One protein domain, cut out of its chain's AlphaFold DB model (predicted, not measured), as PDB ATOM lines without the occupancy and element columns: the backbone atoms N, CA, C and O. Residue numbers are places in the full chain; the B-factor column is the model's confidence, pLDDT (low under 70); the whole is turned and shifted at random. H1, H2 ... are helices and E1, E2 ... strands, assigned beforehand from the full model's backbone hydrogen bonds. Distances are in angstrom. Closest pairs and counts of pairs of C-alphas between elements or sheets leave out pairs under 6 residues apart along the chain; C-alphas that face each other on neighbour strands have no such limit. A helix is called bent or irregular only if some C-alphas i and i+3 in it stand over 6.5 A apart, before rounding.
ATOM      1  N   ARG A 360      47.303  86.998   9.879       82.06
ATOM      2  CA  ARG A 360      48.491  87.307   9.081       82.06
ATOM      3  C   ARG A 360      49.078  88.643   9.535       82.06
ATOM      4  O   ARG A 360      48.359  89.623   9.742       82.06
ATOM      5  N   GLN A 361      50.390  88.672   9.694       88.00
ATOM      6  CA  GLN A 361      51.186  89.873   9.864       88.00
ATOM      7  C   GLN A 361      51.054  90.747   8.624       88.00
ATOM      8  O   GLN A 361      51.006  90.263   7.492       88.00
ATOM      9  N   GLN A 362      51.058  92.047   8.862       85.00
ATOM     10  CA  GLN A 362      51.255  93.054   7.836       85.00
ATOM     11  C   GLN A 362      52.456  93.891   8.254       85.00
ATOM     12  O   GLN A 362      52.693  94.079   9.450       85.00
ATOM     13  N   LEU A 363      53.215  94.375   7.276       86.19
ATOM     14  CA  LEU A 363      54.314  95.293   7.546       86.19
ATOM     15  C   LEU A 363      53.759  96.638   8.009       86.19
ATOM     16  O   LEU A 363      52.747  97.120   7.495       86.19
ATOM     17  N   SER A 364      54.434  97.262   8.970       87.06
ATOM     18  CA  SER A 364      54.037  98.585   9.438       87.06
ATOM     19  C   SER A 364      54.157  99.636   8.336       87.06
ATOM     20  O   SER A 364      54.993  99.535   7.433       87.06
ATOM     21  N   GLN A 365      53.392 100.728   8.453       83.38
ATOM     22  CA  GLN A 365      53.559 101.882   7.563       83.38
ATOM     23  C   GLN A 365      54.999 102.417   7.569       83.38
ATOM     24  O   GLN A 365      55.462 102.947   6.565       83.38
ATOM     25  N   GLN A 366      55.719 102.281   8.686       84.12
ATOM     26  CA  GLN A 366      57.115 102.697   8.783       84.12
ATOM     27  C   GLN A 366      58.033 101.814   7.924       84.12
ATOM     28  O   GLN A 366      58.884 102.345   7.213       84.12
ATOM     29  N   CYS A 367      57.839 100.493   7.943       85.69
ATOM     30  CA  CYS A 367      58.552  99.566   7.062       85.69
ATOM     31  C   CYS A 367      58.215  99.818   5.588       85.69
ATOM     32  O   CYS A 367      59.124  99.925   4.770       85.69
ATOM     33  N   LEU A 368      56.933 100.004   5.255       84.25
ATOM     34  CA  LEU A 368      56.502 100.304   3.884       84.25
ATOM     35  C   LEU A 368      57.083 101.631   3.369       84.25
ATOM     36  O   LEU A 368      57.531 101.707   2.227       84.25
ATOM     37  N   LYS A 369      57.167 102.664   4.220       83.00
ATOM     38  CA  LYS A 369      57.856 103.922   3.885       83.00
ATOM     39  C   LYS A 369      59.348 103.709   3.621       83.00
ATOM     40  O   LYS A 369      59.874 104.298   2.687       83.00
ATOM     41  N   ALA A 370      60.023 102.859   4.399       80.69
ATOM     42  CA  ALA A 370      61.438 102.555   4.185       80.69
ATOM     43  C   ALA A 370      61.688 101.837   2.844       80.69
ATOM     44  O   ALA A 370      62.663 102.152   2.161       80.69
ATOM     45  N   VAL A 371      60.791 100.928   2.445       79.88
ATOM     46  CA  VAL A 371      60.806 100.296   1.112       79.88
ATOM     47  C   VAL A 371      60.611 101.354   0.024       79.88
ATOM     48  O   VAL A 371      61.412 101.434  -0.905       79.88
ATOM     49  N   ALA A 372      59.622 102.242   0.190       77.00
ATOM     50  CA  ALA A 372      59.370 103.346  -0.737       77.00
ATOM     51  C   ALA A 372      60.576 104.272  -0.927       77.00
ATOM     52  O   ALA A 372      60.923 104.611  -2.057       77.00
ATOM     53  N   SER A 373      61.263 104.627   0.160       76.06
ATOM     54  CA  SER A 373      62.466 105.456   0.095       76.06
ATOM     55  C   SER A 373      63.630 104.769  -0.625       76.06
ATOM     56  O   SER A 373      64.358 105.436  -1.353       76.06
ATOM     57  N   ARG A 374      63.811 103.450  -0.465       74.31
ATOM     58  CA  ARG A 374      64.855 102.698  -1.190       74.31
ATOM     59  C   ARG A 374      64.546 102.569  -2.677       74.31
ATOM     60  O   ARG A 374      65.439 102.761  -3.491       74.31
ATOM     61  N   HIS A 375      63.289 102.312  -3.025       69.56
ATOM     62  CA  HIS A 375      62.842 102.216  -4.414       69.56
ATOM     63  C   HIS A 375      62.960 103.554  -5.166       69.56
ATOM     64  O   HIS A 375      63.297 103.591  -6.347       69.56
ATOM     65  N   ALA A 376      62.745 104.679  -4.475       65.94
ATOM     66  CA  ALA A 376      62.952 106.009  -5.048       65.94
ATOM     67  C   ALA A 376      64.427 106.277  -5.413       65.94
ATOM     68  O   ALA A 376      64.704 107.004  -6.365       65.94
ATOM     69  N   LEU A 377      65.380 105.667  -4.696       66.12
ATOM     70  CA  LEU A 377      66.816 105.802  -4.973       66.12
ATOM     71  C   LEU A 377      67.276 104.985  -6.191       66.12
ATOM     72  O   LEU A 377      68.325 105.284  -6.752       66.12
ATOM     73  N   THR A 378      66.507 103.979  -6.621       66.12
ATOM     74  CA  THR A 378      66.839 103.127  -7.777       66.12
ATOM     75  C   THR A 378      66.302 103.661  -9.112       66.12
ATOM     76  O   THR A 378      66.458 103.000 -10.133       66.12
ATOM     77  N   GLY A 379      65.689 104.853  -9.132       56.91
ATOM     78  CA  GLY A 379      65.264 105.537 -10.363       56.91
ATOM     79  C   GLY A 379      63.987 104.999 -11.025       56.91
ATOM     80  O   GLY A 379      63.686 105.384 -12.151       56.91
ATOM     81  N   ALA A 380      63.228 104.129 -10.354       57.41
ATOM     82  CA  ALA A 380      61.973 103.584 -10.872       57.41
ATOM     83  C   ALA A 380      60.795 104.543 -10.596       57.41
ATOM     84  O   ALA A 380      60.598 104.982  -9.463       57.41
ATOM     85  N   THR A 381      60.020 104.874 -11.633       53.00
ATOM     86  CA  THR A 381      59.010 105.953 -11.650       53.00
ATOM     87  C   THR A 381      57.603 105.551 -11.198       53.00
ATOM     88  O   THR A 381      56.690 106.374 -11.270       53.00
ATOM     89  N   ASP A 382      57.393 104.315 -10.744       53.78
ATOM     90  CA  ASP A 382      56.050 103.830 -10.410       53.78
ATOM     91  C   ASP A 382      55.517 104.351  -9.064       53.78
ATOM     92  O   ASP A 382      56.236 104.499  -8.070       53.78
ATOM     93  N   ALA A 383      54.208 104.618  -9.045       54.19
ATOM     94  CA  ALA A 383      53.457 105.089  -7.888       54.19
ATOM     95  C   ALA A 383      53.398 104.013  -6.791       54.19
ATOM     96  O   ALA A 383      52.755 102.986  -6.971       54.19
ATOM     97  N   THR A 384      54.012 104.298  -5.632       54.59
ATOM     98  CA  THR A 384      54.076 103.455  -4.412       54.59
ATOM     99  C   THR A 384      54.544 102.013  -4.661       54.59
ATOM    100  O   THR A 384      53.760 101.195  -5.136       54.59
ATOM    101  N   PRO A 385      55.783 101.638  -4.284       58.66
ATOM    102  CA  PRO A 385      56.231 100.271  -4.501       58.66
ATOM    103  C   PRO A 385      55.357  99.275  -3.727       58.66
ATOM    104  O   PRO A 385      54.965  99.556  -2.586       58.66
ATOM    105  N   PRO A 386      55.043  98.118  -4.333       68.56
ATOM    106  CA  PRO A 386      54.255  97.087  -3.680       68.56
ATOM    107  C   PRO A 386      54.978  96.576  -2.428       68.56
ATOM    108  O   PRO A 386      56.208  96.533  -2.372       68.56
ATOM    109  N   SER A 387      54.210  96.176  -1.407       78.19
ATOM    110  CA  SER A 387      54.771  95.447  -0.262       78.19
ATOM    111  C   SER A 387      55.540  94.226  -0.775       78.19
ATOM    112  O   SER A 387      55.009  93.527  -1.643       78.19
ATOM    113  N   PRO A 388      56.732  93.916  -0.229       84.12
ATOM    114  CA  PRO A 388      57.452  92.715  -0.621       84.12
ATOM    115  C   PRO A 388      56.581  91.469  -0.375       84.12
ATOM    116  O   PRO A 388      55.782  91.466   0.575       84.12
ATOM    117  N   PRO A 389      56.708  90.419  -1.209       83.00
ATOM    118  CA  PRO A 389      55.931  89.196  -1.059       83.00
ATOM    119  C   PRO A 389      56.132  88.567   0.326       83.00
ATOM    120  O   PRO A 389      57.272  88.529   0.799       83.00
ATOM    121  N   PRO A 390      55.083  88.022   0.973       82.50
ATOM    122  CA  PRO A 390      55.197  87.371   2.282       82.50
ATOM    123  C   PRO A 390      56.171  86.187   2.358       82.50
ATOM    124  O   PRO A 390      56.529  85.784   3.458       82.50
ATOM    125  N   THR A 391      56.595  85.630   1.224       77.00
ATOM    126  CA  THR A 391      57.568  84.529   1.098       77.00
ATOM    127  C   THR A 391      59.018  85.009   0.949       77.00
ATOM    128  O   THR A 391      59.950  84.205   0.981       77.00
ATOM    129  N   SER A 392      59.230  86.321   0.800       74.19
ATOM    130  CA  SER A 392      60.540  86.918   0.522       74.19
ATOM    131  C   SER A 392      61.381  87.164   1.779       74.19
ATOM    132  O   SER A 392      60.872  87.454   2.867       74.19
ATOM    133  N   GLN A 393      62.707  87.145   1.611       74.31
ATOM    134  CA  GLN A 393      63.656  87.537   2.658       74.31
ATOM    135  C   GLN A 393      63.467  88.998   3.096       74.31
ATOM    136  O   GLN A 393      63.585  89.308   4.283       74.31
ATOM    137  N   GLU A 394      63.159  89.902   2.163       81.06
ATOM    138  CA  GLU A 394      62.930  91.313   2.479       81.06
ATOM    139  C   GLU A 394      61.739  91.486   3.430       81.06
ATOM    140  O   GLU A 394      61.854  92.193   4.437       81.06
ATOM    141  N   PHE A 395      60.630  90.780   3.178       85.75
ATOM    142  CA  PHE A 395      59.479  90.777   4.077       85.75
ATOM    143  C   PHE A 395      59.861  90.278   5.474       85.75
ATOM    144  O   PHE A 395      59.521  90.926   6.466       85.75
ATOM    145  N   LEU A 396      60.620  89.179   5.570       83.88
ATOM    146  CA  LEU A 396      61.095  88.654   6.852       83.88
ATOM    147  C   LEU A 396      61.934  89.692   7.615       83.88
ATOM    148  O   LEU A 396      61.700  89.920   8.801       83.88
ATOM    149  N   MET A 397      62.882  90.356   6.952       84.56
ATOM    150  CA  MET A 397      63.757  91.348   7.588       84.56
ATOM    151  C   MET A 397      62.995  92.583   8.081       84.56
ATOM    152  O   MET A 397      63.254  93.076   9.184       84.56
ATOM    153  N   LEU A 398      62.026  93.069   7.304       90.06
ATOM    154  CA  LEU A 398      61.148  94.164   7.725       90.06
ATOM    155  C   LEU A 398      60.256  93.744   8.899       90.06
ATOM    156  O   LEU A 398      60.077  94.511   9.847       90.06
ATOM    157  N   LEU A 399      59.775  92.501   8.890       91.69
ATOM    158  CA  LEU A 399      59.004  91.944   9.991       91.69
ATOM    159  C   LEU A 399      59.842  91.824  11.279       91.69
ATOM    160  O   LEU A 399      59.340  92.130  12.360       91.69
ATOM    161  N   TYR A 400      61.130  91.469  11.185       92.75
ATOM    162  CA  TYR A 400      62.071  91.523  12.314       92.75
ATOM    163  C   TYR A 400      62.259  92.944  12.854       92.75
ATOM    164  O   TYR A 400      62.348  93.132  14.070       92.75
ATOM    165  N   ALA A 401      62.301  93.951  11.980       90.81
ATOM    166  CA  ALA A 401      62.406  95.344  12.400       90.81
ATOM    167  C   ALA A 401      61.158  95.795  13.183       90.81
ATOM    168  O   ALA A 401      61.284  96.435  14.231       90.81
ATOM    169  N   ASP A 402      59.963  95.417  12.720       93.81
ATOM    170  CA  ASP A 402      58.701  95.634  13.439       93.81
ATOM    171  C   ASP A 402      58.667  94.887  14.783       93.81
ATOM    172  O   ASP A 402      58.330  95.473  15.820       93.81
ATOM    173  N   ALA A 403      59.095  93.622  14.802       94.44
ATOM    174  CA  ALA A 403      59.181  92.813  16.014       94.44
ATOM    175  C   ALA A 403      60.136  93.434  17.048       94.44
ATOM    176  O   ALA A 403      59.788  93.569  18.222       94.44
ATOM    177  N   SER A 404      61.314  93.888  16.610       95.06
ATOM    178  CA  SER A 404      62.326  94.529  17.458       95.06
ATOM    179  C   SER A 404      61.792  95.792  18.140       95.06
ATOM    180  O   SER A 404      61.921  95.945  19.357       95.06
ATOM    181  N   ARG A 405      61.072  96.650  17.401       94.44
ATOM    182  CA  ARG A 405      60.399  97.842  17.961       94.44
ATOM    183  C   ARG A 405      59.257  97.509  18.928       94.44
ATOM    184  O   ARG A 405      58.841  98.364  19.712       94.44
ATOM    185  N   THR A 406      58.747  96.282  18.886       95.06
ATOM    186  CA  THR A 406      57.657  95.814  19.752       95.06
ATOM    187  C   THR A 406      58.175  95.302  21.104       95.06
ATOM    188  O   THR A 406      57.474  95.414  22.108       95.06
ATOM    189  N   ILE A 407      59.427  94.831  21.190       95.69
ATOM    190  CA  ILE A 407      60.018  94.296  22.434       95.69
ATOM    191  C   ILE A 407      59.963  95.281  23.623       95.69
ATOM    192  O   ILE A 407      59.561  94.858  24.710       95.69
ATOM    193  N   PRO A 408      60.310  96.578  23.491       95.62
ATOM    194  CA  PRO A 408      60.191  97.522  24.606       95.62
ATOM    195  C   PRO A 408      58.753  97.682  25.117       95.62
ATOM    196  O   PRO A 408      58.543  97.827  26.318       95.62
ATOM    197  N   GLN A 409      57.760  97.595  24.228       94.75
ATOM    198  CA  GLN A 409      56.344  97.684  24.600       94.75
ATOM    199  C   GLN A 409      55.896  96.440  25.369       94.75
ATOM    200  O   GLN A 409      55.185  96.557  26.361       94.75
ATOM    201  N   LEU A 410      56.383  95.258  24.981       95.75
ATOM    202  CA  LEU A 410      56.182  94.034  25.756       95.75
ATOM    203  C   LEU A 410      56.785  94.143  27.165       95.75
ATOM    204  O   LEU A 410      56.172  93.690  28.125       95.75
ATOM    205  N   ARG A 411      57.948  94.785  27.334       96.12
ATOM    206  CA  ARG A 411      58.528  95.026  28.672       96.12
ATOM    207  C   ARG A 411      57.688  95.994  29.511       96.12
ATOM    208  O   ARG A 411      57.522  95.776  30.712       96.12
ATOM    209  N   ALA A 412      57.132  97.034  28.891       95.06
ATOM    210  CA  ALA A 412      56.204  97.941  29.563       95.06
ATOM    211  C   ALA A 412      54.926  97.204  29.997       95.06
ATOM    212  O   ALA A 412      54.542  97.279  31.164       95.06
ATOM    213  N   LEU A 413      54.337  96.401  29.103       95.06
ATOM    214  CA  LEU A 413      53.181  95.557  29.406       95.06
ATOM    215  C   LEU A 413      53.470  94.583  30.553       95.06
ATOM    216  O   LEU A 413      52.658  94.456  31.465       95.06
ATOM    217  N   ALA A 414      54.642  93.940  30.544       95.44
ATOM    218  CA  ALA A 414      55.076  93.058  31.623       95.44
ATOM    219  C   ALA A 414      55.056  93.777  32.978       95.44
ATOM    220  O   ALA A 414      54.533  93.228  33.939       95.44
ATOM    221  N   THR A 415      55.555  95.015  33.035       94.50
ATOM    222  CA  THR A 415      55.573  95.831  34.261       94.50
ATOM    223  C   THR A 415      54.159  96.162  34.743       94.50
ATOM    224  O   THR A 415      53.863  96.027  35.927       94.50
ATOM    225  N   VAL A 416      53.261  96.549  33.831       93.94
ATOM    226  CA  VAL A 416      51.858  96.847  34.168       93.94
ATOM    227  C   VAL A 416      51.150  95.610  34.720       93.94
ATOM    228  O   VAL A 416      50.444  95.694  35.725       93.94
ATOM    229  N   VAL A 417      51.348  94.455  34.082       94.12
ATOM    230  CA  VAL A 417      50.722  93.201  34.509       94.12
ATOM    231  C   VAL A 417      51.256  92.758  35.866       94.12
ATOM    232  O   VAL A 417      50.451  92.447  36.735       94.12
ATOM    233  N   THR A 418      52.570  92.775  36.103       94.00
ATOM    234  CA  THR A 418      53.133  92.324  37.390       94.00
ATOM    235  C   THR A 418      52.807  93.258  38.558       94.00
ATOM    236  O   THR A 418      52.745  92.799  39.696       94.00
ATOM    237  N   GLN A 419      52.545  94.544  38.298       92.50
ATOM    238  CA  GLN A 419      52.047  95.483  39.310       92.50
ATOM    239  C   GLN A 419      50.585  95.221  39.697       92.50
ATOM    240  O   GLN A 419      50.220  95.405  40.854       92.50
ATOM    241  N   ARG A 420      49.743  94.818  38.736       91.81
ATOM    242  CA  ARG A 420      48.295  94.631  38.944       91.81
ATOM    243  C   ARG A 420      47.905  93.199  39.318       91.81
ATOM    244  O   ARG A 420      46.937  93.015  40.043       91.81
ATOM    245  N   ALA A 421      48.653  92.204  38.848       90.00
ATOM    246  CA  ALA A 421      48.481  90.789  39.159       90.00
ATOM    247  C   ALA A 421      49.662  90.316  40.022       90.00
ATOM    248  O   ALA A 421      50.696  89.857  39.526       90.00
ATOM    249  N   THR A 422      49.531  90.476  41.340       86.06
ATOM    250  CA  THR A 422      50.618  90.212  42.291       86.06
ATOM    251  C   THR A 422      51.050  88.744  42.277       86.06
ATOM    252  O   THR A 422      50.220  87.833  42.330       86.06
ATOM    253  N   GLY A 423      52.364  88.508  42.267       87.81
ATOM    254  CA  GLY A 423      52.946  87.162  42.283       87.81
ATOM    255  C   GLY A 423      53.021  86.475  40.914       87.81
ATOM    256  O   GLY A 423      53.443  85.323  40.850       87.81
ATOM    257  N   VAL A 424      52.652  87.168  39.832       95.31
ATOM    258  CA  VAL A 424      52.894  86.721  38.453       95.31
ATOM    259  C   VAL A 424      54.330  87.050  38.054       95.31
ATOM    260  O   VAL A 424      54.806  88.165  38.273       95.31
ATOM    261  N   ARG A 425      55.023  86.100  37.423       96.19
ATOM    262  CA  ARG A 425      56.338  86.344  36.817       96.19
ATOM    263  C   ARG A 425      56.173  86.575  35.320       96.19
ATOM    264  O   ARG A 425      55.549  85.773  34.634       96.19
ATOM    265  N   ALA A 426      56.759  87.653  34.812       96.56
ATOM    266  CA  ALA A 426      56.738  87.987  33.394       96.56
ATOM    267  C   ALA A 426      58.138  87.866  32.786       96.56
ATOM    268  O   ALA A 426      59.094  88.443  33.303       96.56
ATOM    269  N   THR A 427      58.242  87.172  31.656       95.94
ATOM    270  CA  THR A 427      59.497  86.987  30.923       95.94
ATOM    271  C   THR A 427      59.293  87.384  29.468       95.94
ATOM    272  O   THR A 427      58.545  86.730  28.742       95.94
ATOM    273  N   VAL A 428      59.964  88.446  29.017       95.88
ATOM    274  CA  VAL A 428      60.007  88.817  27.594       95.88
ATOM    275  C   VAL A 428      61.172  88.078  26.950       95.88
ATOM    276  O   VAL A 428      62.321  88.276  27.343       95.88
ATOM    277  N   ALA A 429      60.882  87.210  25.985       91.88
ATOM    278  CA  ALA A 429      61.915  86.440  25.309       91.88
ATOM    279  C   ALA A 429      62.697  87.328  24.323       91.88
ATOM    280  O   ALA A 429      62.150  88.312  23.811       91.88
ATOM    281  N   PRO A 430      63.949  86.965  23.987       90.38
ATOM    282  CA  PRO A 430      64.589  87.521  22.805       90.38
ATOM    283  C   PRO A 430      63.758  87.202  21.558       90.38
ATOM    284  O   PRO A 430      62.948  86.259  21.548       90.38
ATOM    285  N   LEU A 431      63.988  87.983  20.499       90.12
ATOM    286  CA  LEU A 431      63.421  87.673  19.193       90.12
ATOM    287  C   LEU A 431      63.760  86.231  18.825       90.12
ATOM    288  O   LEU A 431      64.846  85.731  19.129       90.12
ATOM    289  N   LYS A 432      62.805  85.547  18.197       85.38
ATOM    290  CA  LYS A 432      63.065  84.219  17.642       85.38
ATOM    291  C   LYS A 432      64.302  84.295  16.732       85.38
ATOM    292  O   LYS A 432      64.413  85.229  15.952       85.38
ATOM    293  N   GLY A 433      65.207  83.322  16.840       75.94
ATOM    294  CA  GLY A 433      66.370  83.231  15.954       75.94
ATOM    295  C   GLY A 433      65.958  83.063  14.490       75.94
ATOM    296  O   GLY A 433      64.947  82.417  14.193       75.94
ATOM    297  N   GLN A 434      66.740  83.630  13.574       70.25
ATOM    298  CA  GLN A 434      66.411  83.684  12.146       70.25
ATOM    299  C   GLN A 434      66.271  82.294  11.527       70.25
ATOM    300  O   GLN A 434      65.247  82.019  10.903       70.25
ATOM    301  N   VAL A 435      67.201  81.381  11.818       58.44
ATOM    302  CA  VAL A 435      67.128  79.979  11.373       58.44
ATOM    303  C   VAL A 435      65.815  79.336  11.814       58.44
ATOM    304  O   VAL A 435      65.083  78.763  11.006       58.44
ATOM    305  N   ARG A 436      65.453  79.496  13.090       64.50
ATOM    306  CA  ARG A 436      64.221  78.934  13.659       64.50
ATOM    307  C   ARG A 436      62.964  79.524  13.022       64.50
ATOM    308  O   ARG A 436      61.964  78.822  12.881       64.50
ATOM    309  N   ALA A 437      62.983  80.810  12.680       67.62
ATOM    310  CA  ALA A 437      61.881  81.470  11.989       67.62
ATOM    311  C   ALA A 437      61.686  80.903  10.578       67.62
ATOM    312  O   ALA A 437      60.562  80.520  10.250       67.62
ATOM    313  N   CYS A 438      62.760  80.776   9.795       63.22
ATOM    314  CA  CYS A 438      62.722  80.184   8.455       63.22
ATOM    315  C   CYS A 438      62.221  78.742   8.506       63.22
ATOM    316  O   CYS A 438      61.216  78.409   7.887       63.22
ATOM    317  N   VAL A 439      62.838  77.923   9.357       57.34
ATOM    318  CA  VAL A 439      62.481  76.516   9.554       57.34
ATOM    319  C   VAL A 439      61.014  76.340   9.951       57.34
ATOM    320  O   VAL A 439      60.292  75.559   9.343       57.34
ATOM    321  N   LYS A 440      60.536  77.087  10.954       67.50
ATOM    322  CA  LYS A 440      59.136  76.990  11.392       67.50
ATOM    323  C   LYS A 440      58.172  77.396  10.280       67.50
ATOM    324  O   LYS A 440      57.104  76.800  10.159       67.50
ATOM    325  N   THR A 441      58.517  78.440   9.534       64.00
ATOM    326  CA  THR A 441      57.671  78.961   8.458       64.00
ATOM    327  C   THR A 441      57.596  77.968   7.312       64.00
ATOM    328  O   THR A 441      56.505  77.701   6.821       64.00
ATOM    329  N   GLN A 442      58.710  77.333   6.969       61.03
ATOM    330  CA  GLN A 442      58.736  76.253   5.997       61.03
ATOM    331  C   GLN A 442      57.877  75.064   6.449       61.03
ATOM    332  O   GLN A 442      56.945  74.676   5.753       61.03
ATOM    333  N   ASP A 443      58.113  74.566   7.666       55.47
ATOM    334  CA  ASP A 443      57.470  73.357   8.200       55.47
ATOM    335  C   ASP A 443      55.959  73.511   8.448       55.47
ATOM    336  O   ASP A 443      55.244  72.517   8.575       55.47
ATOM    337  N   LYS A 444      55.464  74.739   8.660       63.12
ATOM    338  CA  LYS A 444      54.072  74.974   9.092       63.12
ATOM    339  C   LYS A 444      53.272  75.913   8.210       63.12
ATOM    340  O   LYS A 444      52.045  75.911   8.322       63.12
ATOM    341  N   TYR A 445      53.931  76.731   7.404       67.69
ATOM    342  CA  TYR A 445      53.301  77.810   6.650       67.69
ATOM    343  C   TYR A 445      53.740  77.843   5.182       67.69
ATOM    344  O   TYR A 445      53.411  78.814   4.509       67.69
ATOM    345  N   SER A 446      54.450  76.815   4.697       63.56
ATOM    346  CA  SER A 446      54.910  76.719   3.306       63.56
ATOM    347  C   SER A 446      55.674  77.973   2.858       63.56
ATOM    348  O   SER A 446      55.418  78.523   1.795       63.56
ATOM    349  N   GLY A 447      56.544  78.492   3.729       67.06
ATOM    350  CA  GLY A 447      57.361  79.678   3.444       67.06
ATOM    351  C   GLY A 447      56.662  81.035   3.642       67.06
ATOM    352  O   GLY A 447      57.329  82.062   3.587       67.06
ATOM    353  N   ASP A 448      55.359  81.086   3.951       77.31
ATOM    354  CA  ASP A 448      54.631  82.346   4.188       77.31
ATOM    355  C   ASP A 448      54.959  82.971   5.564       77.31
ATOM    356  O   ASP A 448      54.346  82.646   6.593       77.31
ATOM    357  N   TYR A 449      55.897  83.926   5.585       84.25
ATOM    358  CA  TYR A 449      56.325  84.633   6.798       84.25
ATOM    359  C   TYR A 449      55.230  85.505   7.413       84.25
ATOM    360  O   TYR A 449      55.314  85.828   8.602       84.25
ATOM    361  N   SER A 450      54.163  85.853   6.677       87.50
ATOM    362  CA  SER A 450      53.050  86.602   7.272       87.50
ATOM    363  C   SER A 450      52.362  85.807   8.383       87.50
ATOM    364  O   SER A 450      51.769  86.381   9.288       87.50
ATOM    365  N   ARG A 451      52.481  84.478   8.409       85.94
ATOM    366  CA  ARG A 451      51.868  83.631   9.447       85.94
ATOM    367  C   ARG A 451      52.727  83.518  10.718       85.94
ATOM    368  O   ARG A 451      52.354  82.817  11.667       85.94
ATOM    369  N   LEU A 452      53.873  84.205  10.765       87.88
ATOM    370  CA  LEU A 452      54.818  84.168  11.877       87.88
ATOM    371  C   LEU A 452      54.491  85.233  12.943       87.88
ATOM    372  O   LEU A 452      55.029  86.340  12.962       87.88
ATOM    373  N   THR A 453      53.595  84.882  13.866       89.19
ATOM    374  CA  THR A 453      53.128  85.774  14.949       89.19
ATOM    375  C   THR A 453      53.999  85.754  16.206       89.19
ATOM    376  O   THR A 453      53.823  86.578  17.093       89.19
ATOM    377  N   ASP A 454      54.948  84.823  16.305       89.38
ATOM    378  CA  ASP A 454      55.721  84.572  17.524       89.38
ATOM    379  C   ASP A 454      57.204  84.970  17.391       89.38
ATOM    380  O   ASP A 454      58.082  84.362  18.013       89.38
ATOM    381  N   LEU A 455      57.504  85.967  16.549       92.56
ATOM    382  CA  LEU A 455      58.833  86.592  16.473       92.56
ATOM    383  C   LEU A 455      59.156  87.347  17.764       92.56
ATOM    384  O   LEU A 455      60.172  87.060  18.394       92.56
ATOM    385  N   ALA A 456      58.268  88.258  18.168       94.50
ATOM    386  CA  ALA A 456      58.256  88.866  19.491       94.50
ATOM    387  C   ALA A 456      57.299  88.079  20.392       94.50
ATOM    388  O   ALA A 456      56.142  87.849  20.031       94.50
ATOM    389  N   ARG A 457      57.784  87.645  21.558       94.81
ATOM    390  CA  ARG A 457      57.009  86.788  22.458       94.81
ATOM    391  C   ARG A 457      57.327  87.031  23.925       94.81
ATOM    392  O   ARG A 457      58.451  87.393  24.277       94.81
ATOM    393  N   MET A 458      56.347  86.789  24.783       96.00
ATOM    394  CA  MET A 458      56.507  86.840  26.236       96.00
ATOM    395  C   MET A 458      55.720  85.732  26.930       96.00
ATOM    396  O   MET A 458      54.809  85.140  26.355       96.00
ATOM    397  N   THR A 459      56.070  85.467  28.181       96.44
ATOM    398  CA  THR A 459      55.399  84.480  29.022       96.44
ATOM    399  C   THR A 459      55.029  85.093  30.363       96.44
ATOM    400  O   THR A 459      55.878  85.704  31.010       96.44
ATOM    401  N   PHE A 460      53.782  84.889  30.784       97.50
ATOM    402  CA  PHE A 460      53.327  85.089  32.153       97.50
ATOM    403  C   PHE A 460      53.213  83.728  32.841       97.50
ATOM    404  O   PHE A 460      52.436  82.866  32.427       97.50
ATOM    405  N   GLU A 461      54.010  83.536  33.884       96.50
ATOM    406  CA  GLU A 461      53.984  82.365  34.751       96.50
ATOM    407  C   GLU A 461      53.144  82.685  35.995       96.50
ATOM    408  O   GLU A 461      53.461  83.602  36.758       96.50
ATOM    409  N   CYS A 462      52.065  81.924  36.177       96.56
ATOM    410  CA  CYS A 462      51.118  82.046  37.282       96.56
ATOM    411  C   CYS A 462      51.206  80.811  38.185       96.56
ATOM    412  O   CYS A 462      51.328  79.690  37.701       96.56
ATOM    413  N   SER A 463      51.091  80.978  39.499       94.38
ATOM    414  CA  SER A 463      51.065  79.846  40.442       94.38
ATOM    415  C   SER A 463      49.654  79.312  40.712       94.38
ATOM    416  O   SER A 463      49.510  78.181  41.171       94.38
ATOM    417  N   ARG A 464      48.627  80.122  40.422       95.12
ATOM    418  CA  ARG A 464      47.201  79.866  40.678       95.12
ATOM    419  C   ARG A 464      46.347  80.234  39.465       95.12
ATOM    420  O   ARG A 464      46.758  81.074  38.659       95.12
ATOM    421  N   LEU A 465      45.152  79.655  39.359       95.94
ATOM    422  CA  LEU A 465      44.178  79.982  38.315       95.94
ATOM    423  C   LEU A 465      43.685  81.426  38.468       95.94
ATOM    424  O   LEU A 465      43.619  82.155  37.480       95.94
ATOM    425  N   SER A 466      43.443  81.886  39.698       95.62
ATOM    426  CA  SER A 466      43.021  83.273  39.967       95.62
ATOM    427  C   SER A 466      44.007  84.321  39.435       95.62
ATOM    428  O   SER A 466      43.596  85.326  38.859       95.62
ATOM    429  N   GLN A 467      45.315  84.068  39.545       96.06
ATOM    430  CA  GLN A 467      46.350  84.937  38.971       96.06
ATOM    431  C   GLN A 467      46.287  84.968  37.439       96.06
ATOM    432  O   GLN A 467      46.419  86.031  36.840       96.06
ATOM    433  N   LEU A 468      46.058  83.818  36.798       96.06
ATOM    434  CA  LEU A 468      45.914  83.741  35.344       96.06
ATOM    435  C   LEU A 468      44.693  84.541  34.870       96.06
ATOM    436  O   LEU A 468      44.794  85.290  33.897       96.06
ATOM    437  N   LEU A 469      43.569  84.437  35.587       95.44
ATOM    438  CA  LEU A 469      42.369  85.228  35.316       95.44
ATOM    439  C   LEU A 469      42.644  86.737  35.442       95.44
ATOM    440  O   LEU A 469      42.291  87.490  34.539       95.44
ATOM    441  N   GLN A 470      43.356  87.171  36.487       94.81
ATOM    442  CA  GLN A 470      43.761  88.575  36.654       94.81
ATOM    443  C   GLN A 470      44.651  89.068  35.506       94.81
ATOM    444  O   GLN A 470      44.450  90.171  35.001       94.81
ATOM    445  N   VAL A 471      45.619  88.262  35.051       95.75
ATOM    446  CA  VAL A 471      46.439  88.610  33.875       95.75
ATOM    447  C   VAL A 471      45.542  88.832  32.662       95.75
ATOM    448  O   VAL A 471      45.692  89.835  31.964       95.75
ATOM    449  N   LEU A 472      44.584  87.930  32.432       93.44
ATOM    450  CA  LEU A 472      43.642  88.042  31.327       93.44
ATOM    451  C   LEU A 472      42.815  89.332  31.423       93.44
ATOM    452  O   LEU A 472      42.653  90.013  30.417       93.44
ATOM    453  N   GLU A 473      42.355  89.719  32.613       91.94
ATOM    454  CA  GLU A 473      41.645  90.984  32.841       91.94
ATOM    455  C   GLU A 473      42.520  92.209  32.561       91.94
ATOM    456  O   GLU A 473      42.102  93.109  31.829       91.94
ATOM    457  N   VAL A 474      43.757  92.236  33.062       91.88
ATOM    458  CA  VAL A 474      44.673  93.365  32.840       91.88
ATOM    459  C   VAL A 474      44.955  93.552  31.351       91.88
ATOM    460  O   VAL A 474      44.885  94.685  30.865       91.88
ATOM    461  N   LEU A 475      45.187  92.461  30.610       90.25
ATOM    462  CA  LEU A 475      45.412  92.501  29.162       90.25
ATOM    463  C   LEU A 475      44.247  93.152  28.401       90.25
ATOM    464  O   LEU A 475      44.478  93.793  27.382       90.25
ATOM    465  N   THR A 476      43.011  93.067  28.903       83.62
ATOM    466  CA  THR A 476      41.851  93.717  28.257       83.62
ATOM    467  C   THR A 476      41.816  95.231  28.406       83.62
ATOM    468  O   THR A 476      41.105  95.896  27.658       83.62
ATOM    469  N   THR A 477      42.577  95.765  29.361       84.56
ATOM    470  CA  THR A 477      42.672  97.202  29.657       84.56
ATOM    471  C   THR A 477      43.988  97.817  29.179       84.56
ATOM    472  O   THR A 477      44.229  99.006  29.392       84.56
ATOM    473  N   ALA A 478      44.859  97.024  28.548       84.12
ATOM    474  CA  ALA A 478      46.145  97.483  28.046       84.12
ATOM    475  C   ALA A 478      45.952  98.321  26.772       84.12
ATOM    476  O   ALA A 478      45.865  97.780  25.677       84.12
ATOM    477  N   ALA A 479      45.912  99.647  26.920       80.44
ATOM    478  CA  ALA A 479      45.596 100.584  25.835       80.44
ATOM    479  C   ALA A 479      46.536 100.519  24.612       80.44
ATOM    480  O   ALA A 479      46.155 100.966  23.537       80.44
ATOM    481  N   ASP A 480      47.745  99.967  24.760       89.94
ATOM    482  CA  ASP A 480      48.735  99.857  23.679       89.94
ATOM    483  C   ASP A 480      48.576  98.596  22.811       89.94
ATOM    484  O   ASP A 480      49.240  98.476  21.772       89.94
ATOM    485  N   PHE A 481      47.715  97.656  23.218       91.00
ATOM    486  CA  PHE A 481      47.567  96.361  22.564       91.00
ATOM    487  C   PHE A 481      46.111  95.976  22.304       91.00
ATOM    488  O   PHE A 481      45.234  96.118  23.150       91.00
ATOM    489  N   GLU A 482      45.894  95.350  21.153       88.25
ATOM    490  CA  GLU A 482      44.632  94.721  20.784       88.25
ATOM    491  C   GLU A 482      44.763  93.196  20.861       88.25
ATOM    492  O   GLU A 482      45.663  92.609  20.258       88.25
ATOM    493  N   ILE A 483      43.848  92.537  21.576       87.44
ATOM    494  CA  ILE A 483      43.742  91.074  21.572       87.44
ATOM    495  C   ILE A 483      43.118  90.640  20.247       87.44
ATOM    496  O   ILE A 483      41.967  90.965  19.972       87.44
ATOM    497  N   LEU A 484      43.867  89.875  19.454       81.25
ATOM    498  CA  LEU A 484      43.398  89.377  18.162       81.25
ATOM    499  C   LEU A 484      42.859  87.952  18.226       81.25
ATOM    500  O   LEU A 484      41.923  87.601  17.516       81.25
ATOM    501  N   PHE A 485      43.517  87.094  19.002       83.06
ATOM    502  CA  PHE A 485      43.232  85.666  19.009       83.06
ATOM    503  C   PHE A 485      43.675  85.046  20.330       83.06
ATOM    504  O   PHE A 485      44.750  85.375  20.829       83.06
ATOM    505  N   ILE A 486      42.869  84.127  20.867       85.94
ATOM    506  CA  ILE A 486      43.220  83.332  22.045       85.94
ATOM    507  C   ILE A 486      43.050  81.854  21.718       85.94
ATOM    508  O   ILE A 486      41.965  81.394  21.365       85.94
ATOM    509  N   LYS A 487      44.129  81.098  21.894       85.69
ATOM    510  CA  LYS A 487      44.118  79.641  21.915       85.69
ATOM    511  C   LYS A 487      44.149  79.176  23.362       85.69
ATOM    512  O   LYS A 487      45.223  79.063  23.950       85.69
ATOM    513  N   ASP A 488      42.975  78.896  23.908       87.00
ATOM    514  CA  ASP A 488      42.818  78.302  25.233       87.00
ATOM    515  C   ASP A 488      42.973  76.773  25.144       87.00
ATOM    516  O   ASP A 488      42.157  76.091  24.527       87.00
ATOM    517  N   ARG A 489      44.050  76.227  25.716       87.06
ATOM    518  CA  ARG A 489      44.241  74.774  25.875       87.06
ATOM    519  C   ARG A 489      44.031  74.320  27.313       87.06
ATOM    520  O   ARG A 489      44.276  73.156  27.601       87.06
ATOM    521  N   LEU A 490      43.639  75.221  28.211       88.31
ATOM    522  CA  LEU A 490      43.308  74.913  29.600       88.31
ATOM    523  C   LEU A 490      41.859  74.426  29.727       88.31
ATOM    524  O   LEU A 490      41.541  73.739  30.692       88.31
ATOM    525  N   MET A 491      41.003  74.740  28.747       80.38
ATOM    526  CA  MET A 491      39.622  74.258  28.716       80.38
ATOM    527  C   MET A 491      39.540  72.725  28.777       80.38
ATOM    528  O   MET A 491      40.286  72.018  28.094       80.38
ATOM    529  N   GLY A 492      38.565  72.205  29.525       72.00
ATOM    530  CA  GLY A 492      38.353  70.757  29.663       72.00
ATOM    531  C   GLY A 492      38.047  70.044  28.338       72.00
ATOM    532  O   GLY A 492      38.367  68.872  28.179       72.00
ATOM    533  N   ALA A 493      37.496  70.769  27.359       68.25
ATOM    534  CA  ALA A 493      37.177  70.248  26.029       68.25
ATOM    535  C   ALA A 493      38.389  70.125  25.079       68.25
ATOM    536  O   ALA A 493      38.258  69.651  23.945       68.25
ATOM    537  N   PHE A 494      39.571  70.599  25.488       77.38
ATOM    538  CA  PHE A 494      40.759  70.563  24.645       77.38
ATOM    539  C   PHE A 494      41.344  69.148  24.581       77.38
ATOM    540  O   PHE A 494      41.818  68.605  25.580       77.38
ATOM    541  N   ASP A 495      41.373  68.567  23.379       73.12
ATOM    542  CA  ASP A 495      42.084  67.315  23.138       73.12
ATOM    543  C   ASP A 495      43.597  67.558  23.089       73.12
ATOM    544  O   ASP A 495      44.163  68.033  22.101       73.12
ATOM    545  N   SER A 496      44.267  67.207  24.179       77.06
ATOM    546  CA  SER A 496      45.711  67.352  24.298       77.06
ATOM    547  C   SER A 496      46.519  66.205  23.730       77.06
ATOM    548  O   SER A 496      47.753  66.293  23.736       77.06
ATOM    549  N   SER A 497      45.868  65.131  23.284       68.19
ATOM    550  CA  SER A 497      46.537  63.934  22.777       68.19
ATOM    551  C   SER A 497      47.452  64.271  21.591       68.19
ATOM    552  O   SER A 497      48.577  63.782  21.511       68.19
ATOM    553  N   GLN A 498      47.045  65.238  20.763       68.50
ATOM    554  CA  GLN A 498      47.810  65.775  19.629       68.50
ATOM    555  C   GLN A 498      48.968  66.706  20.028       68.50
ATOM    556  O   GLN A 498      49.733  67.175  19.186       68.50
ATOM    557  N   THR A 499      49.086  67.035  21.311       71.94
ATOM    558  CA  THR A 499      50.078  67.991  21.814       71.94
ATOM    559  C   THR A 499      50.981  67.398  22.885       71.94
ATOM    560  O   THR A 499      51.614  68.149  23.612       71.94
ATOM    561  N   GLY A 500      51.035  66.070  23.028       73.12
ATOM    562  CA  GLY A 500      51.813  65.437  24.102       73.12
ATOM    563  C   GLY A 500      51.406  65.928  25.495       73.12
ATOM    564  O   GLY A 500      52.250  66.045  26.376       73.12
ATOM    565  N   GLY A 501      50.135  66.308  25.663       78.56
ATOM    566  CA  GLY A 501      49.612  66.781  26.940       78.56
ATOM    567  C   GLY A 501      49.747  68.280  27.185       78.56
ATOM    568  O   GLY A 501      49.230  68.743  28.192       78.56
ATOM    569  N   TYR A 502      50.362  69.064  26.292       82.94
ATOM    570  CA  TYR A 502      50.579  70.496  26.527       82.94
ATOM    571  C   TYR A 502      49.313  71.279  26.887       82.94
ATOM    572  O   TYR A 502      48.351  71.336  26.119       82.94
ATOM    573  N   ARG A 503      49.380  71.980  28.022       87.88
ATOM    574  CA  ARG A 503      48.330  72.856  28.552       87.88
ATOM    575  C   ARG A 503      48.881  74.263  28.766       87.88
ATOM    576  O   ARG A 503      49.785  74.464  29.571       87.88
ATOM    577  N   ASP A 504      48.360  75.224  28.015       90.38
ATOM    578  CA  ASP A 504      48.665  76.649  28.128       90.38
ATOM    579  C   ASP A 504      47.541  77.489  27.509       90.38
ATOM    580  O   ASP A 504      46.613  76.967  26.886       90.38
ATOM    581  N   MET A 505      47.626  78.805  27.667       92.12
ATOM    582  CA  MET A 505      46.827  79.741  26.889       92.12
ATOM    583  C   MET A 505      47.770  80.624  26.075       92.12
ATOM    584  O   MET A 505      48.669  81.254  26.625       92.12
ATOM    585  N   LEU A 506      47.591  80.648  24.753       90.94
ATOM    586  CA  LEU A 506      48.348  81.530  23.861       90.94
ATOM    587  C   LEU A 506      47.456  82.664  23.380       90.94
ATOM    588  O   LEU A 506      46.342  82.415  22.928       90.94
ATOM    589  N   ILE A 507      47.964  83.887  23.433       91.00
ATOM    590  CA  ILE A 507      47.249  85.098  23.047       91.00
ATOM    591  C   ILE A 507      48.078  85.835  21.999       91.00
ATOM    592  O   ILE A 507      49.232  86.173  22.247       91.00
ATOM    593  N   ASN A 508      47.490  86.118  20.840       90.88
ATOM    594  CA  ASN A 508      48.085  87.035  19.876       90.88
ATOM    595  C   ASN A 508      47.635  88.461  20.192       90.88
ATOM    596  O   ASN A 508      46.433  88.740  20.208       90.88
ATOM    597  N   LEU A 509      48.600  89.358  20.390       90.81
ATOM    598  CA  LEU A 509      48.370  90.783  20.611       90.81
ATOM    599  C   LEU A 509      48.921  91.602  19.446       90.81
ATOM    600  O   LEU A 509      50.071  91.405  19.054       90.81
ATOM    601  N   ARG A 510      48.151  92.558  18.929       90.94
ATOM    602  CA  ARG A 510      48.645  93.569  17.988       90.94
ATOM    603  C   ARG A 510      49.073  94.808  18.751       90.94
ATOM    604  O   ARG A 510      48.275  95.374  19.486       90.94
ATOM    605  N   SER A 511      50.306  95.259  18.548       92.31
ATOM    606  CA  SER A 511      50.723  96.577  19.036       92.31
ATOM    607  C   SER A 511      50.062  97.670  18.198       92.31
ATOM    608  O   SER A 511      50.217  97.684  16.977       92.31
ATOM    609  N   HIS A 512      49.396  98.636  18.831       90.56
ATOM    610  CA  HIS A 512      48.878  99.815  18.125       90.56
ATOM    611  C   HIS A 512      49.992 100.713  17.579       90.56
ATOM    612  O   HIS A 512      49.789 101.457  16.620       90.56
ATOM    613  N   ARG A 513      51.192 100.635  18.164       88.88
ATOM    614  CA  ARG A 513      52.318 101.506  17.826       88.88
ATOM    615  C   ARG A 513      53.133 100.993  16.642       88.88
ATOM    616  O   ARG A 513      53.614 101.793  15.847       88.88
ATOM    617  N   THR A 514      53.320  99.678  16.534       90.00
ATOM    618  CA  THR A 514      54.087  99.058  15.436       90.00
ATOM    619  C   THR A 514      53.209  98.302  14.449       90.00
ATOM    620  O   THR A 514      53.674  97.988  13.364       90.00
ATOM    621  N   GLY A 515      51.964  97.968  14.796       89.38
ATOM    622  CA  GLY A 515      51.103  97.090  13.999       89.38
ATOM    623  C   GLY A 515      51.499  95.609  14.048       89.38
ATOM    624  O   GLY A 515      50.738  94.770  13.556       89.38
ATOM    625  N   HIS A 516      52.645  95.280  14.657       92.50
ATOM    626  CA  HIS A 516      53.169  93.922  14.756       92.50
ATOM    627  C   HIS A 516      52.305  93.065  15.679       92.50
ATOM    628  O   HIS A 516      51.926  93.497  16.773       92.50
ATOM    629  N   VAL A 517      52.044  91.831  15.255       92.31
ATOM    630  CA  VAL A 517      51.409  90.809  16.087       92.31
ATOM    631  C   VAL A 517      52.481  90.068  16.881       92.31
ATOM    632  O   VAL A 517      53.449  89.583  16.305       92.31
ATOM    633  N   CYS A 518      52.314  89.972  18.192       92.25
ATOM    634  CA  CYS A 518      53.200  89.252  19.103       92.25
ATOM    635  C   CYS A 518      52.435  88.157  19.855       92.25
ATOM    636  O   CYS A 518      51.213  88.226  19.984       92.25
ATOM    637  N   GLU A 519      53.153  87.148  20.349       93.56
ATOM    638  CA  GLU A 519      52.567  86.006  21.060       93.56
ATOM    639  C   GLU A 519      52.837  86.100  22.569       93.56
ATOM    640  O   GLU A 519      53.982  86.181  23.021       93.56
ATOM    641  N   VAL A 520      51.775  86.065  23.367       94.75
ATOM    642  CA  VAL A 520      51.823  86.031  24.828       94.75
ATOM    643  C   VAL A 520      51.365  84.658  25.301       94.75
ATOM    644  O   VAL A 520      50.242  84.240  25.029       94.75
ATOM    645  N   GLN A 521      52.228  83.954  26.027       95.12
ATOM    646  CA  GLN A 521      51.904  82.675  26.651       95.12
ATOM    647  C   GLN A 521      51.533  82.881  28.122       95.12
ATOM    648  O   GLN A 521      52.345  83.367  28.902       95.12
ATOM    649  N   LEU A 522      50.339  82.458  28.517       95.81
ATOM    650  CA  LEU A 522      49.928  82.327  29.912       95.81
ATOM    651  C   LEU A 522      50.097  80.855  30.294       95.81
ATOM    652  O   LEU A 522      49.557  79.960  29.638       95.81
ATOM    653  N   THR A 523      50.883  80.596  31.335       95.00
ATOM    654  CA  THR A 523      51.165  79.240  31.817       95.00
ATOM    655  C   THR A 523      51.060  79.174  33.329       95.00
ATOM    656  O   THR A 523      51.299  80.159  34.027       95.00
ATOM    657  N   LEU A 524      50.748  77.985  33.838       95.44
ATOM    658  CA  LEU A 524      50.747  77.703  35.270       95.44
ATOM    659  C   LEU A 524      52.074  77.039  35.660       95.44
ATOM    660  O   LEU A 524      52.552  76.171  34.926       95.44
ATOM    661  N   SER A 525      52.673  77.417  36.791       93.81
ATOM    662  CA  SER A 525      53.966  76.885  37.250       93.81
ATOM    663  C   SER A 525      53.992  75.352  37.347       93.81
ATOM    664  O   SER A 525      54.980  74.771  36.901       93.81
ATOM    665  N   PRO A 526      52.950  74.653  37.856       92.81
ATOM    666  CA  PRO A 526      52.925  73.186  37.850       92.81
ATOM    667  C   PRO A 526      53.037  72.582  36.444       92.81
ATOM    668  O   PRO A 526      53.778  71.626  36.241       92.81
ATOM    669  N   LEU A 527      52.373  73.188  35.455       93.06
ATOM    670  CA  LEU A 527      52.412  72.743  34.058       93.06
ATOM    671  C   LEU A 527      53.763  73.084  33.410       93.06
ATOM    672  O   LEU A 527      54.337  72.284  32.673       93.06
ATOM    673  N   LEU A 528      54.308  74.264  33.722       89.56
ATOM    674  CA  LEU A 528      55.615  74.690  33.230       89.56
ATOM    675  C   LEU A 528      56.731  73.766  33.731       89.56
ATOM    676  O   LEU A 528      57.633  73.459  32.959       89.56
ATOM    677  N   LYS A 529      56.649  73.271  34.973       89.06
ATOM    678  CA  LYS A 529      57.615  72.305  35.516       89.06
ATOM    679  C   LYS A 529      57.699  71.052  34.649       89.06
ATOM    680  O   LYS A 529      58.798  70.739  34.204       89.06
ATOM    681  N   ILE A 530      56.558  70.432  34.328       88.25
ATOM    682  CA  ILE A 530      56.469  69.244  33.456       88.25
ATOM    683  C   ILE A 530      57.106  69.528  32.088       88.25
ATOM    684  O   ILE A 530      57.936  68.760  31.596       88.25
ATOM    685  N   LYS A 531      56.774  70.683  31.492       84.75
ATOM    686  CA  LYS A 531      57.354  71.153  30.223       84.75
ATOM    687  C   LYS A 531      58.879  71.229  30.281       84.75
ATOM    688  O   LYS A 531      59.549  70.765  29.360       84.75
TER     689      LYS A 531
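Overview. This is residues 360 to 531 of the 770 residues of the protein "Hypothetical protein" of Chrysotila carterae (UniProt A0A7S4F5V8). A twisted five-stranded sheet curls round H2b, one arm of a long bent helix, and H4 packs beside that arm on the same face. The other arm, H2a, leads away from the sheet to H1, whose far end and the free residues 377 to 382 make one end of the long axis; H3 sits off the sheet near H2a, and H5 only grazes the sheet. The printed part has 172 residues, with five named helices and five named strands in the order H1 H2 E1 H3 E2 H4 E3 E4 E5 H5; the class is mixed, helices and strands. The sheet order is E1 E2 E5 E4 E3, mixed, with E2 and E5 parallel and the other neighbours antiparallel. The whole is compact, with a radius of gyration of the C-alphas of 18.0 A, yet elongated, spanning 60 by 35 by 24 A.

Along the chain. H1, residues 365 to 377, begins at C-alpha 365 (53.559, 101.882, 7.563) and is 18.7 A long. H2, residues 393 to 420, was assigned as one helix by its hydrogen bonds but is bent, with C-alphas 405 and 408 6.7 A apart; its arms are H2a, 393 to 405, 18.7 A, and H2b, 408 to 420, 18.9 A. E1 is 425 to 428, H3 434 to 445, E2 457 to 462 and H4 465 to 476. E3, 481 to 488, bends by 61 degrees at residue 484; E4 is 505 to 511, and E5, 517 to 524, is 23.2 A long. H5, 525 to 531, ends at C-alpha 531 (57.354, 71.153, 30.223).

Arrangement. E1 and E2 are antiparallel, N 427 to O 459 being 2.9 A. E2 and E5 are parallel, with N 460 to O 521 at 2.8 A. E3, E4 and E5 form a meander, each strand the antiparallel neighbour of the one before, in two hairpins; N 507 to O 520 is 2.8 A and N 484 to O 508 2.9 A. E2, H4 and E3 form a split strand-helix-strand unit, two strands running the same way with E5 and E4 between them, its crossover right-handed. H2a, H2b and H4 on one face of the sheet make two layers. H4 has a height over the sheet of 7.8 A. H2b touches H4 at a steep tilt of 51 degrees, opposite ways, closest C-alphas Val 417 and Val 474, 6.3 A. H1 only just touches H2a, with 3 pairs of C-alphas within 8 A, closest Cys 367 and Leu 398, 6.0 A. Every O i to N i+4 pair is within hydrogen-bond range in H2a, H2b, H3 and H4; in H1 8 of 9 are, in H5 2 of 3.

Size, cuts and confidence. The C-alphas farthest apart, Gly 379 and Arg 464, are 59.9 A apart. The printed part has no cut. The links H1 to H2, H3 to E2 and E3 to E4 are long. Mean pLDDT of the printed part is 84.3; residues 375 to 386, 435 to 447, 493 and 497 to 498 are under 70.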